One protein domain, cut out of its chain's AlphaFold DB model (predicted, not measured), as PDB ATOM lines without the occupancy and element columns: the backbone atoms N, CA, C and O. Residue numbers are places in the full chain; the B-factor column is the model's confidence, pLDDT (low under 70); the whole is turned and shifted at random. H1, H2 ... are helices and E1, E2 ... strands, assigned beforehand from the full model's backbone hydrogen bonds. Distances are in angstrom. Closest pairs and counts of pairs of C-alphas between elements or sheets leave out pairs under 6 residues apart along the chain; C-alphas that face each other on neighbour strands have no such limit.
ATOM      1  N   GLU A 486       5.125 -11.806  45.147       84.62
ATOM      2  CA  GLU A 486       6.513 -11.514  45.475       84.62
ATOM      3  C   GLU A 486       6.570 -10.788  46.819       84.62
ATOM      4  O   GLU A 486       5.741  -9.925  47.099       84.62
ATOM      5  N   ILE A 487       7.541 -11.152  47.652       78.75
ATOM      6  CA  ILE A 487       7.879 -10.416  48.870       78.75
ATOM      7  C   ILE A 487       9.284  -9.876  48.652       78.75
ATOM      8  O   ILE A 487      10.213 -10.644  48.401       78.75
ATOM      9  N   ILE A 488       9.448  -8.561  48.729       74.38
ATOM     10  CA  ILE A 488      10.763  -7.931  48.651       74.38
ATOM     11  C   ILE A 488      11.399  -8.052  50.039       74.38
ATOM     12  O   ILE A 488      11.238  -7.165  50.877       74.38
ATOM     13  N   GLU A 489      12.095  -9.168  50.282       68.19
ATOM     14  CA  GLU A 489      12.603  -9.599  51.600       68.19
ATOM     15  C   GLU A 489      13.366  -8.509  52.374       68.19
ATOM     16  O   GLU A 489      13.199  -8.388  53.583       68.19
ATOM     17  N   GLU A 490      14.147  -7.664  51.693       63.75
ATOM     18  CA  GLU A 490      14.903  -6.561  52.315       63.75
ATOM     19  C   GLU A 490      14.022  -5.456  52.926       63.75
ATOM     20  O   GLU A 490      14.498  -4.661  53.735       63.75
ATOM     21  N   SER A 491      12.761  -5.370  52.506       61.94
ATOM     22  CA  SER A 491      11.814  -4.310  52.886       61.94
ATOM     23  C   SER A 491      10.499  -4.834  53.459       61.94
ATOM     24  O   SER A 491       9.729  -4.059  54.005       61.94
ATOM     25  N   GLY A 492      10.212  -6.131  53.317       72.25
ATOM     26  CA  GLY A 492       8.921  -6.710  53.696       72.25
ATOM     27  C   GLY A 492       7.741  -6.247  52.832       72.25
ATOM     28  O   GLY A 492       6.610  -6.618  53.123       72.25
ATOM     29  N   ILE A 493       7.980  -5.471  51.766       80.62
ATOM     30  CA  ILE A 493       6.942  -5.050  50.821       80.62
ATOM     31  C   ILE A 493       6.421  -6.303  50.122       80.62
ATOM     32  O   ILE A 493       7.172  -6.925  49.360       80.62
ATOM     33  N   ASN A 494       5.150  -6.667  50.333       85.88
ATOM     34  CA  ASN A 494       4.531  -7.656  49.458       85.88
ATOM     35  C   ASN A 494       3.991  -6.982  48.190       85.88
ATOM     36  O   ASN A 494       3.743  -5.779  48.097       85.88
ATOM     37  N   SER A 495       4.015  -7.750  47.116       92.06
ATOM     38  CA  SER A 495       3.835  -7.254  45.765       92.06
ATOM     39  C   SER A 495       3.247  -8.341  44.893       92.06
ATOM     40  O   SER A 495       3.385  -9.541  45.153       92.06
ATOM     41  N   VAL A 496       2.585  -7.912  43.830       95.19
ATOM     42  CA  VAL A 496       1.923  -8.800  42.888       95.19
ATOM     43  C   VAL A 496       2.325  -8.403  41.479       95.19
ATOM     44  O   VAL A 496       2.087  -7.280  41.040       95.19
ATOM     45  N   GLN A 497       2.963  -9.326  40.765       95.50
ATOM     46  CA  GLN A 497       3.337  -9.134  39.371       95.50
ATOM     47  C   GLN A 497       2.218  -9.635  38.466       95.50
ATOM     48  O   GLN A 497       1.895 -10.825  38.477       95.50
ATOM     49  N   PHE A 498       1.681  -8.744  37.637       96.88
ATOM     50  CA  PHE A 498       0.768  -9.102  36.558       96.88
ATOM     51  C   PHE A 498       1.585  -9.330  35.292       96.88
ATOM     52  O   PHE A 498       2.358  -8.463  34.874       96.88
ATOM     53  N   MET A 499       1.439 -10.501  34.679       96.31
ATOM     54  CA  MET A 499       2.302 -10.950  33.589       96.31
ATOM     55  C   MET A 499       1.472 -11.379  32.386       96.31
ATOM     56  O   MET A 499       0.527 -12.147  32.526       96.31
ATOM     57  N   TYR A 500       1.877 -10.957  31.195       96.44
ATOM     58  CA  TYR A 500       1.450 -11.566  29.942       96.44
ATOM     59  C   TYR A 500       2.031 -12.972  29.816       96.44
ATOM     60  O   TYR A 500       3.211 -13.191  30.112       96.44
ATOM     61  N   LEU A 501       1.209 -13.893  29.326       96.00
ATOM     62  CA  LEU A 501       1.555 -15.276  29.040       96.00
ATOM     63  C   LEU A 501       1.087 -15.629  27.626       96.00
ATOM     64  O   LEU A 501      -0.106 -15.770  27.367       96.00
ATOM     65  N   ALA A 502       2.038 -15.785  26.712       93.69
ATOM     66  CA  ALA A 502       1.766 -16.247  25.359       93.69
ATOM     67  C   ALA A 502       1.501 -17.761  25.327       93.69
ATOM     68  O   ALA A 502       2.013 -18.512  26.156       93.69
ATOM     69  N   LYS A 503       0.820 -18.241  24.277       91.44
ATOM     70  CA  LYS A 503       0.563 -19.682  24.052       91.44
ATOM     71  C   LYS A 503       1.828 -20.546  23.964       91.44
ATOM     72  O   LYS A 503       1.766 -21.748  24.182       91.44
ATOM     73  N   ASN A 504       2.962 -19.951  23.596       90.81
ATOM     74  CA  ASN A 504       4.269 -20.615  23.538       90.81
ATOM     75  C   ASN A 504       5.097 -20.417  24.823       90.81
ATOM     76  O   ASN A 504       6.318 -20.565  24.790       90.81
ATOM     77  N   ASN A 505       4.445 -20.041  25.927       90.25
ATOM     78  CA  ASN A 505       5.016 -19.803  27.254       90.25
ATOM     79  C   ASN A 505       6.030 -18.650  27.334       90.25
ATOM     80  O   ASN A 505       6.724 -18.507  28.343       90.25
ATOM     81  N   GLN A 506       6.115 -17.787  26.311       91.81
ATOM     82  CA  GLN A 506       6.818 -16.512  26.458       91.81
ATOM     83  C   GLN A 506       6.059 -15.603  27.425       91.81
ATOM     84  O   GLN A 506       4.832 -15.527  27.384       91.81
ATOM     85  N   LYS A 507       6.805 -14.893  28.275       92.50
ATOM     86  CA  LYS A 507       6.247 -14.038  29.324       92.50
ATOM     87  C   LYS A 507       6.828 -12.633  29.252       92.50
ATOM     88  O   LYS A 507       8.000 -12.452  28.918       92.50
ATOM     89  N   ALA A 508       6.015 -11.647  29.607       94.00
ATOM     90  CA  ALA A 508       6.454 -10.273  29.831       94.00
ATOM     91  C   ALA A 508       5.616  -9.638  30.935       94.00
ATOM     92  O   ALA A 508       4.437  -9.943  31.068       94.00
ATOM     93  N   ARG A 509       6.216  -8.758  31.738       94.06
ATOM     94  CA  ARG A 509       5.497  -8.093  32.831       94.06
ATOM     95  C   ARG A 509       4.563  -7.035  32.271       94.06
ATOM     96  O   ARG A 509       4.994  -6.263  31.427       94.06
ATOM     97  N   PHE A 510       3.315  -6.990  32.726       95.25
ATOM     98  CA  PHE A 510       2.472  -5.808  32.564       95.25
ATOM     99  C   PHE A 510       2.935  -4.744  33.558       95.25
ATOM    100  O   PHE A 510       3.449  -3.708  33.162       95.25
ATOM    101  N   PHE A 511       2.869  -5.048  34.849       95.31
ATOM    102  CA  PHE A 511       3.377  -4.194  35.920       95.31
ATOM    103  C   PHE A 511       3.515  -4.998  37.216       95.31
ATOM    104  O   PHE A 511       3.055  -6.140  37.301       95.31
ATOM    105  N   THR A 512       4.148  -4.398  38.221       94.88
ATOM    106  CA  THR A 512       4.050  -4.856  39.609       94.88
ATOM    107  C   THR A 512       3.173  -3.895  40.393       94.88
ATOM    108  O   THR A 512       3.369  -2.685  40.321       94.88
ATOM    109  N   LEU A 513       2.212  -4.439  41.132       95.44
ATOM    110  CA  LEU A 513       1.459  -3.719  42.147       95.44
ATOM    111  C   LEU A 513       2.124  -3.960  43.500       95.44
ATOM    112  O   LEU A 513       2.165  -5.094  43.977       95.44
ATOM    113  N   HIS A 514       2.657  -2.900  44.090       93.81
ATOM    114  CA  HIS A 514       3.217  -2.896  45.432       93.81
ATOM    115  C   HIS A 514       2.166  -2.412  46.419       93.81
ATOM    116  O   HIS A 514       1.478  -1.420  46.162       93.81
ATOM    117  N   HIS A 515       2.102  -3.071  47.566       91.38
ATOM    118  CA  HIS A 515       1.388  -2.566  48.725       91.38
ATOM    119  C   HIS A 515       2.403  -2.192  49.797       91.38
ATOM    120  O   HIS A 515       3.332  -2.941  50.095       91.38
ATOM    121  N   ILE A 516       2.278  -0.985  50.323       90.75
ATOM    122  CA  ILE A 516       3.270  -0.410  51.227       90.75
ATOM    123  C   ILE A 516       2.508   0.182  52.394       90.75
ATOM    124  O   ILE A 516       1.620   1.002  52.178       90.75
ATOM    125  N   ALA A 517       2.852  -0.195  53.622       90.19
ATOM    126  CA  ALA A 517       2.244   0.420  54.791       90.19
ATOM    127  C   ALA A 517       2.460   1.941  54.750       90.19
ATOM    128  O   ALA A 517       3.553   2.426  54.442       90.19
ATOM    129  N   LYS A 518       1.430   2.724  55.077       89.62
ATOM    130  CA  LYS A 518       1.510   4.194  55.067       89.62
ATOM    131  C   LYS A 518       2.635   4.734  55.949       89.62
ATOM    132  O   LYS A 518       3.242   5.745  55.603       89.62
ATOM    133  N   SER A 519       2.935   4.052  57.056       90.31
ATOM    134  CA  SER A 519       4.059   4.381  57.942       90.31
ATOM    135  C   SER A 519       5.415   4.318  57.242       90.31
ATOM    136  O   SER A 519       6.318   5.075  57.596       90.31
ATOM    137  N   ASP A 520       5.540   3.456  56.235       90.06
ATOM    138  CA  ASP A 520       6.811   3.113  55.598       90.06
ATOM    139  C   ASP A 520       6.975   3.829  54.247       90.06
ATOM    140  O   ASP A 520       8.080   3.934  53.712       90.06
ATOM    141  N   TRP A 521       5.894   4.416  53.719       89.69
ATOM    142  CA  TRP A 521       5.873   5.079  52.414       89.69
ATOM    143  C   TRP A 521       6.954   6.153  52.241       89.69
ATOM    144  O   TRP A 521       7.632   6.192  51.215       89.69
ATOM    145  N   GLU A 522       7.160   7.018  53.236       88.88
ATOM    146  CA  GLU A 522       8.155   8.095  53.143       88.88
ATOM    147  C   GLU A 522       9.592   7.568  53.016       88.88
ATOM    148  O   GLU A 522      10.426   8.202  52.362       88.88
ATOM    149  N   HIS A 523       9.865   6.403  53.605       86.25
ATOM    150  CA  HIS A 523      11.134   5.701  53.477       86.25
ATOM    151  C   HIS A 523      11.232   4.994  52.117       86.25
ATOM    152  O   HIS A 523      12.198   5.194  51.376       86.25
ATOM    153  N   ASP A 524      10.211   4.221  51.746       86.19
ATOM    154  CA  ASP A 524      10.271   3.345  50.574       86.19
ATOM    155  C   ASP A 524      10.036   4.054  49.240       86.19
ATOM    156  O   ASP A 524      10.500   3.567  48.205       86.19
ATOM    157  N   LYS A 525       9.425   5.248  49.227       86.12
ATOM    158  CA  LYS A 525       9.219   6.016  47.987       86.12
ATOM    159  C   LYS A 525      10.519   6.296  47.231       86.12
ATOM    160  O   LYS A 525      10.508   6.380  46.003       86.12
ATOM    161  N   GLN A 526      11.652   6.397  47.936       85.12
ATOM    162  CA  GLN A 526      12.965   6.632  47.327       85.12
ATOM    163  C   GLN A 526      13.369   5.502  46.363       85.12
ATOM    164  O   GLN A 526      14.003   5.767  45.342       85.12
ATOM    165  N   ARG A 527      12.928   4.260  46.620       80.88
ATOM    166  CA  ARG A 527      13.221   3.074  45.789       80.88
ATOM    167  C   ARG A 527      12.610   3.155  44.394       80.88
ATOM    168  O   ARG A 527      13.104   2.522  43.458       80.88
ATOM    169  N   PHE A 528      11.530   3.918  44.255       82.06
ATOM    170  CA  PHE A 528      10.841   4.122  42.984       82.06
ATOM    171  C   PHE A 528      11.376   5.337  42.215       82.06
ATOM    172  O   PHE A 528      11.217   5.415  41.001       82.06
ATOM    173  N   GLN A 529      12.066   6.253  42.901       79.00
ATOM    174  CA  GLN A 529      12.676   7.453  42.316       79.00
ATOM    175  C   GLN A 529      14.058   7.190  41.690       79.00
ATOM    176  O   GLN A 529      14.686   8.101  41.145       79.00
ATOM    177  N   GLU A 530      14.541   5.947  41.741       75.81
ATOM    178  CA  GLU A 530      15.782   5.540  41.088       75.81
ATOM    179  C   GLU A 530      15.716   5.735  39.565       75.81
ATOM    180  O   GLU A 530      14.716   5.462  38.896       75.81
ATOM    181  N   LYS A 531      16.833   6.185  38.986       64.62
ATOM    182  CA  LYS A 531      16.925   6.528  37.564       64.62
ATOM    183  C   LYS A 531      16.567   5.327  36.676       64.62
ATOM    184  O   LYS A 531      17.298   4.344  36.634       64.62
ATOM    185  N   GLY A 532      15.487   5.463  35.904       65.69
ATOM    186  CA  GLY A 532      15.032   4.479  34.916       65.69
ATOM    187  C   GLY A 532      13.763   3.721  35.307       65.69
ATOM    188  O   GLY A 532      13.131   3.148  34.423       65.69
ATOM    189  N   LYS A 533      13.351   3.737  36.583       76.12
ATOM    190  CA  LYS A 533      12.059   3.183  37.009       76.12
ATOM    191  C   LYS A 533      10.932   4.150  36.655       76.12
ATOM    192  O   LYS A 533      11.074   5.361  36.791       76.12
ATOM    193  N   SER A 534       9.818   3.601  36.181       86.31
ATOM    194  CA  SER A 534       8.589   4.352  35.945       86.31
ATOM    195  C   SER A 534       7.533   3.811  36.889       86.31
ATOM    196  O   SER A 534       7.244   2.618  36.854       86.31
ATOM    197  N   TYR A 535       6.972   4.675  37.724       91.69
ATOM    198  CA  TYR A 535       5.970   4.294  38.709       91.69
ATOM    199  C   TYR A 535       4.900   5.373  38.847       91.69
ATOM    200  O   TYR A 535       5.116   6.522  38.459       91.69
ATOM    201  N   PHE A 536       3.759   5.008  39.419       91.56
ATOM    202  CA  PHE A 536       2.754   5.963  39.872       91.56
ATOM    203  C   PHE A 536       1.967   5.398  41.057       91.56
ATOM    204  O   PHE A 536       1.877   4.185  41.238       91.56
ATOM    205  N   ILE A 537       1.415   6.293  41.876       90.88
ATOM    206  CA  ILE A 537       0.513   5.921  42.970       90.88
ATOM    207  C   ILE A 537      -0.846   5.598  42.353       90.88
ATOM    208  O   ILE A 537      -1.390   6.410  41.602       90.88
ATOM    209  N   LEU A 538      -1.349   4.406  42.651       91.06
ATOM    210  CA  LEU A 538      -2.638   3.914  42.180       91.06
ATOM    211  C   LEU A 538      -3.773   4.338  43.113       91.06
ATOM    212  O   LEU A 538      -4.863   4.654  42.653       91.06
ATOM    213  N   GLY A 539      -3.498   4.385  44.415       87.00
ATOM    214  CA  GLY A 539      -4.441   4.812  45.440       87.00
ATOM    215  C   GLY A 539      -3.924   4.503  46.840       87.00
ATOM    216  O   GLY A 539      -2.772   4.100  47.020       87.00
ATOM    217  N   GLU A 540      -4.788   4.669  47.831       88.88
ATOM    218  CA  GLU A 540      -4.517   4.328  49.224       88.88
ATOM    219  C   GLU A 540      -5.797   3.865  49.927       88.88
ATOM    220  O   GLU A 540      -6.903   4.210  49.514       88.88
ATOM    221  N   ASN A 541      -5.644   3.101  51.005       87.50
ATOM    222  CA  ASN A 541      -6.703   2.872  51.989       87.50
ATOM    223  C   ASN A 541      -6.242   3.365  53.371       87.50
ATOM    224  O   ASN A 541      -5.303   4.158  53.467       87.50
ATOM    225  N   HIS A 542      -6.898   2.966  54.462       83.31
ATOM    226  CA  HIS A 542      -6.523   3.440  55.801       83.31
ATOM    227  C   HIS A 542      -5.108   3.023  56.222       83.31
ATOM    228  O   HIS A 542      -4.452   3.770  56.949       83.31
ATOM    229  N   THR A 543      -4.621   1.879  55.743       85.94
ATOM    230  CA  THR A 543      -3.369   1.262  56.198       85.94
ATOM    231  C   THR A 543      -2.250   1.332  55.162       85.94
ATOM    232  O   THR A 543      -1.085   1.472  55.537       85.94
ATOM    233  N   ASN A 544      -2.584   1.298  53.873       89.44
ATOM    234  CA  ASN A 544      -1.660   1.027  52.779       89.44
ATOM    235  C   ASN A 544      -1.685   2.104  51.683       89.44
ATOM    236  O   ASN A 544      -2.724   2.670  51.342       89.44
ATOM    237  N   MET A 545      -0.513   2.320  51.087       91.69
ATOM    238  CA  MET A 545      -0.290   2.949  49.789       91.69
ATOM    239  C   MET A 545      -0.176   1.865  48.713       91.69
ATOM    240  O   MET A 545       0.587   0.908  48.869       91.69
ATOM    241  N   PHE A 546      -0.872   2.046  47.592       93.25
ATOM    242  CA  PHE A 546      -0.802   1.160  46.431       93.25
ATOM    243  C   PHE A 546      -0.022   1.824  45.303       93.25
ATOM    244  O   PHE A 546      -0.359   2.923  44.854       93.25
ATOM    245  N   VAL A 547       1.031   1.159  44.834       93.50
ATOM    246  CA  VAL A 547       1.982   1.741  43.882       93.50
ATOM    247  C   VAL A 547       2.197   0.799  42.712       93.50
ATOM    248  O   VAL A 547       2.505  -0.374  42.895       93.50
ATOM    249  N   ILE A 548       2.069   1.326  41.499       94.50
ATOM    250  CA  ILE A 548       2.343   0.592  40.267       94.50
ATOM    251  C   ILE A 548       3.772   0.868  39.828       94.50
ATOM    252  O   ILE A 548       4.139   2.022  39.616       94.50
ATOM    253  N   GLU A 549       4.555  -0.188  39.627       92.81
ATOM    254  CA  GLU A 549       5.850  -0.148  38.949       92.81
ATOM    255  C   GLU A 549       5.717  -0.734  37.535       92.81
ATOM    256  O   GLU A 549       5.349  -1.898  37.343       92.81
ATOM    257  N   LEU A 550       6.050   0.071  36.525       91.25
ATOM    258  CA  LEU A 550       6.032  -0.327  35.121       91.25
ATOM    259  C   LEU A 550       7.366  -0.983  34.705       91.25
ATOM    260  O   LEU A 550       8.441  -0.590  35.169       91.25
ATOM    261  N   PRO A 551       7.339  -1.962  33.785       87.25
ATOM    262  CA  PRO A 551       8.528  -2.671  33.328       87.25
ATOM    263  C   PRO A 551       9.462  -1.773  32.506       87.25
ATOM    264  O   PRO A 551       9.038  -1.032  31.620       87.25
ATOM    265  N   GLN A 552      10.772  -1.916  32.718       75.06
ATOM    266  CA  GLN A 552      11.784  -1.275  31.877       75.06
ATOM    267  C   GLN A 552      12.078  -2.130  30.636       75.06
ATOM    268  O   GLN A 552      12.769  -3.138  30.733       75.06
ATOM    269  N   GLY A 553      11.582  -1.719  29.463       64.88
ATOM    270  CA  GLY A 553      11.980  -2.252  28.153       64.88
ATOM    271  C   GLY A 553      11.832  -3.774  27.979       64.88
ATOM    272  O   GLY A 553      12.756  -4.539  28.241       64.88
ATOM    273  N   ASN A 554      10.710  -4.231  27.418       58.28
ATOM    274  CA  ASN A 554      10.475  -5.659  27.163       58.28
ATOM    275  C   ASN A 554      11.308  -6.194  25.989       58.28
ATOM    276  O   ASN A 554      10.853  -6.225  24.849       58.28
ATOM    277  N   LYS A 555      12.534  -6.647  26.269       57.72
ATOM    278  CA  LYS A 555      13.431  -7.272  25.274       57.72
ATOM    279  C   LYS A 555      13.178  -8.772  25.046       57.72
ATOM    280  O   LYS A 555      13.902  -9.388  24.269       57.72
ATOM    281  N   VAL A 556      12.205  -9.371  25.739       68.38
ATOM    282  CA  VAL A 556      12.021 -10.836  25.776       68.38
ATOM    283  C   VAL A 556      11.066 -11.345  24.689       68.38
ATOM    284  O   VAL A 556      11.267 -12.442  24.168       68.38
ATOM    285  N   LEU A 557      10.055 -10.557  24.312       81.44
ATOM    286  CA  LEU A 557       9.055 -10.967  23.321       81.44
ATOM    287  C   LEU A 557       9.555 -10.747  21.890       81.44
ATOM    288  O   LEU A 557      10.242  -9.764  21.604       81.44
ATOM    289  N   ARG A 558       9.176 -11.652  20.983       80.38
ATOM    290  CA  ARG A 558       9.482 -11.578  19.545       80.38
ATOM    291  C   ARG A 558       8.203 -11.371  18.738       80.38
ATOM    292  O   ARG A 558       7.155 -11.877  19.135       80.38
ATOM    293  N   ASP A 559       8.333 -10.656  17.622       81.44
ATOM    294  CA  ASP A 559       7.350 -10.532  16.538       81.44
ATOM    295  C   ASP A 559       5.888 -10.418  17.025       81.44
ATOM    296  O   ASP A 559       5.524  -9.432  17.673       81.44
ATOM    297  N   ASP A 560       5.061 -11.430  16.749       87.38
ATOM    298  CA  ASP A 560       3.617 -11.429  17.011       87.38
ATOM    299  C   ASP A 560       3.263 -11.320  18.501       87.38
ATOM    300  O   ASP A 560       2.350 -10.578  18.861       87.38
ATOM    301  N   ASN A 561       4.025 -11.971  19.387       91.88
ATOM    302  CA  ASN A 561       3.787 -11.901  20.832       91.88
ATOM    303  C   ASN A 561       4.058 -10.492  21.381       91.88
ATOM    304  O   ASN A 561       3.383 -10.044  22.304       91.88
ATOM    305  N   LEU A 562       5.042  -9.774  20.819       90.75
ATOM    306  CA  LEU A 562       5.322  -8.392  21.217       90.75
ATOM    307  C   LEU A 562       4.184  -7.455  20.790       90.75
ATOM    308  O   LEU A 562       3.838  -6.538  21.535       90.75
ATOM    309  N   ASN A 563       3.613  -7.680  19.605       91.06
ATOM    310  CA  ASN A 563       2.468  -6.914  19.119       91.06
ATOM    311  C   ASN A 563       1.211  -7.200  19.951       91.06
ATOM    312  O   ASN A 563       0.547  -6.255  20.372       91.06
ATOM    313  N   GLU A 564       0.928  -8.472  20.255       94.25
ATOM    314  CA  GLU A 564      -0.194  -8.855  21.119       94.25
ATOM    315  C   GLU A 564      -0.055  -8.232  22.511       94.25
ATOM    316  O   GLU A 564      -0.961  -7.526  22.951       94.25
ATOM    317  N   TYR A 565       1.105  -8.402  23.152       94.31
ATOM    318  CA  TYR A 565       1.412  -7.800  24.448       94.31
ATOM    319  C   TYR A 565       1.147  -6.291  24.464       94.31
ATOM    320  O   TYR A 565       0.440  -5.804  25.340       94.31
ATOM    321  N   LYS A 566       1.669  -5.550  23.476       92.00
ATOM    322  CA  LYS A 566       1.463  -4.097  23.382       92.00
ATOM    323  C   LYS A 566      -0.005  -3.730  23.178       92.00
ATOM    324  O   LYS A 566      -0.432  -2.712  23.701       92.00
ATOM    325  N   SER A 567      -0.754  -4.531  22.418       94.56
ATOM    326  CA  SER A 567      -2.162  -4.255  22.108       94.56
ATOM    327  C   SER A 567      -3.106  -4.441  23.297       94.56
ATOM    328  O   SER A 567      -4.166  -3.826  23.323       94.56
ATOM    329  N   ILE A 568      -2.731  -5.283  24.267       95.94
ATOM    330  CA  ILE A 568      -3.547  -5.562  25.456       95.94
ATOM    331  C   ILE A 568      -2.998  -4.902  26.726       95.94
ATOM    332  O   ILE A 568      -3.656  -4.952  27.759       95.94
ATOM    333  N   PHE A 569      -1.810  -4.295  26.673       95.06
ATOM    334  CA  PHE A 569      -1.242  -3.544  27.790       95.06
ATOM    335  C   PHE A 569      -2.113  -2.319  28.095       95.06
ATOM    336  O   PHE A 569      -2.321  -1.479  27.222       95.06
ATOM    337  N   LEU A 570      -2.598  -2.214  29.332       95.12
ATOM    338  CA  LEU A 570      -3.380  -1.064  29.778       95.12
ATOM    339  C   LEU A 570      -2.501   0.178  29.917       95.12
ATOM    340  O   LEU A 570      -1.410   0.112  30.485       95.12
ATOM    341  N   ASP A 571      -2.989   1.321  29.454       92.75
ATOM    342  CA  ASP A 571      -2.386   2.595  29.826       92.75
ATOM    343  C   ASP A 571      -2.678   2.936  31.300       92.75
ATOM    344  O   ASP A 571      -3.303   2.173  32.037       92.75
ATOM    345  N   ARG A 572      -2.167   4.082  31.759       92.06
ATOM    346  CA  ARG A 572      -2.304   4.501  33.157       92.06
ATOM    347  C   ARG A 572      -3.769   4.588  33.594       92.06
ATOM    348  O   ARG A 572      -4.085   4.094  34.671       92.06
ATOM    349  N   GLU A 573      -4.620   5.199  32.775       92.56
ATOM    350  CA  GLU A 573      -6.043   5.371  33.085       92.56
ATOM    351  C   GLU A 573      -6.742   4.012  33.148       92.56
ATOM    352  O   GLU A 573      -7.401   3.717  34.135       92.56
ATOM    353  N   GLY A 574      -6.480   3.112  32.192       94.38
ATOM    354  CA  GLY A 574      -7.037   1.760  32.228       94.38
ATOM    355  C   GLY A 574      -6.630   0.954  33.470       94.38
ATOM    356  O   GLY A 574      -7.426   0.157  33.968       94.38
ATOM    357  N   ILE A 575      -5.410   1.146  33.992       95.19
ATOM    358  CA  ILE A 575      -4.971   0.522  35.256       95.19
ATOM    359  C   ILE A 575      -5.737   1.115  36.446       95.19
ATOM    360  O   ILE A 575      -6.148   0.358  37.323       95.19
ATOM    361  N   ILE A 576      -5.932   2.437  36.476       92.12
ATOM    362  CA  ILE A 576      -6.694   3.131  37.527       92.12
ATOM    363  C   ILE A 576      -8.156   2.666  37.520       92.12
ATOM    364  O   ILE A 576      -8.651   2.241  38.558       92.12
ATOM    365  N   ASP A 577      -8.804   2.643  36.355       91.88
ATOM    366  CA  ASP A 577     -10.205   2.224  36.192       91.88
ATOM    367  C   ASP A 577     -10.443   0.756  36.580       91.88
ATOM    368  O   ASP A 577     -11.553   0.359  36.937       91.88
ATOM    369  N   SER A 578      -9.395  -0.067  36.514       94.94
ATOM    370  CA  SER A 578      -9.449  -1.480  36.888       94.94
ATOM    371  C   SER A 578      -9.182  -1.717  38.378       94.94
ATOM    372  O   SER A 578      -9.258  -2.858  38.831       94.94
ATOM    373  N   PHE A 579      -8.845  -0.688  39.157       94.44
ATOM    374  CA  PHE A 579      -8.439  -0.832  40.550       94.44
ATOM    375  C   PHE A 579      -9.476  -0.282  41.527       94.44
ATOM    376  O   PHE A 579     -10.030   0.798  41.345       94.44
ATOM    377  N   VAL A 580      -9.686  -1.013  42.620       91.19
ATOM    378  CA  VAL A 580     -10.535  -0.594  43.736       91.19
ATOM    379  C   VAL A 580      -9.783  -0.834  45.041       91.19
ATOM    380  O   VAL A 580      -9.371  -1.960  45.316       91.19
ATOM    381  N   ALA A 581      -9.632   0.207  45.860       89.62
ATOM    382  CA  ALA A 581      -9.195   0.084  47.250       89.62
ATOM    383  C   ALA A 581     -10.419   0.017  48.170       89.62
ATOM    384  O   ALA A 581     -11.427   0.667  47.906       89.62
ATOM    385  N   TYR A 582     -10.327  -0.737  49.259       82.88
ATOM    386  CA  TYR A 582     -11.373  -0.860  50.270       82.88
ATOM    387  C   TYR A 582     -10.899  -0.287  51.603       82.88
ATOM    388  O   TYR A 582      -9.732  -0.441  51.972       82.88
ATOM    389  N   GLY A 583     -11.809   0.376  52.315       68.25
ATOM    390  CA  GLY A 583     -11.597   0.813  53.692       68.25
ATOM    391  C   GLY A 583     -11.836  -0.303  54.708       68.25
ATOM    392  O   GLY A 583     -12.227  -1.412  54.349       68.25
ATOM    393  N   ASP A 584     -11.668   0.014  55.993       60.88
ATOM    394  CA  ASP A 584     -11.744  -0.956  57.098       60.88
ATOM    395  C   ASP A 584     -13.136  -1.599  57.222       60.88
ATOM    396  O   ASP A 584     -13.278  -2.712  57.721       60.88
ATOM    397  N   ASN A 585     -14.160  -0.919  56.701       53.03
ATOM    398  CA  ASN A 585     -15.546  -1.381  56.689       53.03
ATOM    399  C   ASN A 585     -15.915  -2.135  55.393       53.03
ATOM    400  O   ASN A 585     -17.093  -2.347  55.134       53.03
ATOM    401  N   GLY A 586     -14.945  -2.456  54.526       57.12
ATOM    402  CA  GLY A 586     -15.175  -3.132  53.240       57.12
ATOM    403  C   GLY A 586     -15.724  -2.237  52.119       57.12
ATOM    404  O   GLY A 586     -15.790  -2.664  50.970       57.12
ATOM    405  N   ASN A 587     -16.069  -0.982  52.413       55.62
ATOM    406  CA  ASN A 587     -16.547  -0.025  51.413       55.62
ATOM    407  C   ASN A 587     -15.426   0.402  50.459       55.62
ATOM    408  O   ASN A 587     -14.303   0.676  50.892       55.62
ATOM    409  N   ALA A 588     -15.747   0.507  49.169       59.38
ATOM    410  CA  ALA A 588     -14.823   1.022  48.166       59.38
ATOM    411  C   ALA A 588     -14.450   2.481  48.476       59.38
ATOM    412  O   ALA A 588     -15.313   3.339  48.660       59.38
ATOM    413  N   ILE A 589     -13.151   2.764  48.508       61.97
ATOM    414  CA  ILE A 589     -12.600   4.109  48.597       61.97
ATOM    415  C   ILE A 589     -12.287   4.543  47.168       61.97
ATOM    416  O   ILE A 589     -11.271   4.165  46.588       61.97
ATOM    417  N   THR A 590     -13.170   5.343  46.577       44.97
ATOM    418  CA  THR A 590     -12.860   6.062  45.340       44.97
ATOM    419  C   THR A 590     -12.033   7.294  45.674       44.97
ATOM    420  O   THR A 590     -12.554   8.251  46.249       44.97
TER     421      THR A 590
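Overview. This is residues 486 to 590 of the 597 residues of the protein "BsuPI domain-containing protein" of Firmicutes bacterium (UniProt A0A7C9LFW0). One strongly twisted sheet of five strands makes the body, with short helices set round it: H1 near one end of E3, H2 near the opposite end of E3, and H3 near the edge strand E4. A last strand, E6, lies outside the sheet near the end of E4, and the final residues fold back beside it. The printed part has 105 residues with three named helices and six named strands, in the order E1 E2 E3 H1 E4 E5 H2 H3 E6; the class is mixed, helices and strands. The sheet runs E1 E2 E3 E5 E4, all antiparallel. The whole is only just compact, close to loose, with a radius of gyration of the C-alphas of 15.3 A and spans of 45 by 31 by 21 A.

Arrangement. E1, residues 486 to 488, forms a hairpin with E2, residues 493 to 501; N 486 and O 495 are 2.9 A apart. E3, residues 507 to 517, continues a meander, each strand the antiparallel neighbour of the one before; N 496 and O 513 are 2.9 A apart. E3 bends by 52 degrees at residue 510. H1, residues 521 to 527, is on the sheet at a height of 8.9 A, only just over E3 with 3 C-alphas, and along it at 12 degrees on the local plane. E4, residues 534 to 540, and E5, residues 544 to 550, form a hairpin, with N 538 and O 546 2.8 A apart. E5 is also the antiparallel neighbour of E3, with N 514 and O 547 2.8 A apart. E3, H1 and E4 make a split strand-helix-strand unit, two strands running the same way with E5 between them, and its crossover is right-handed. H2, residues 559 to 568, is on the sheet at a height of 10.3 A; its closest C-alphas to E2 are those of Tyr 565 and Tyr 500, 6.7 A. H3, residues 572 to 577, is on the sheet at a height of 8.5 A, and the C-alphas of Ile 576 and Leu 538, its closest to E4, are 6.2 A apart. E6, residues 579 to 582, pairs with no named strand; its residues 581 to 582 pair with residues 588 to 589, antiparallel. In H2 and H3 every O i to N i+4 pair is within hydrogen-bond range; in H1 1 of 3 is, beside 2 of 4 O i to N i+3 pairs.

Along the chain. E1 begins at C-alpha 486 (6.513, -11.514, 45.475). E2 is 24.7 A long and E3 29.6 A; E4 measures 18.7 A, E5 19.3 A and H2 14.9 A. E6 ends at C-alpha 582 (-11.373, -0.860, 50.270).

Size, cuts and confidence. The C-alphas farthest apart, Asp 559 and Asn 585, are 47.1 A apart. The printed part has no cut, and no link is long. Mean pLDDT of the printed part is 84.9; it is under 70 at residues 489 to 491, 531 to 532, 553 to 556 and 583 to 590.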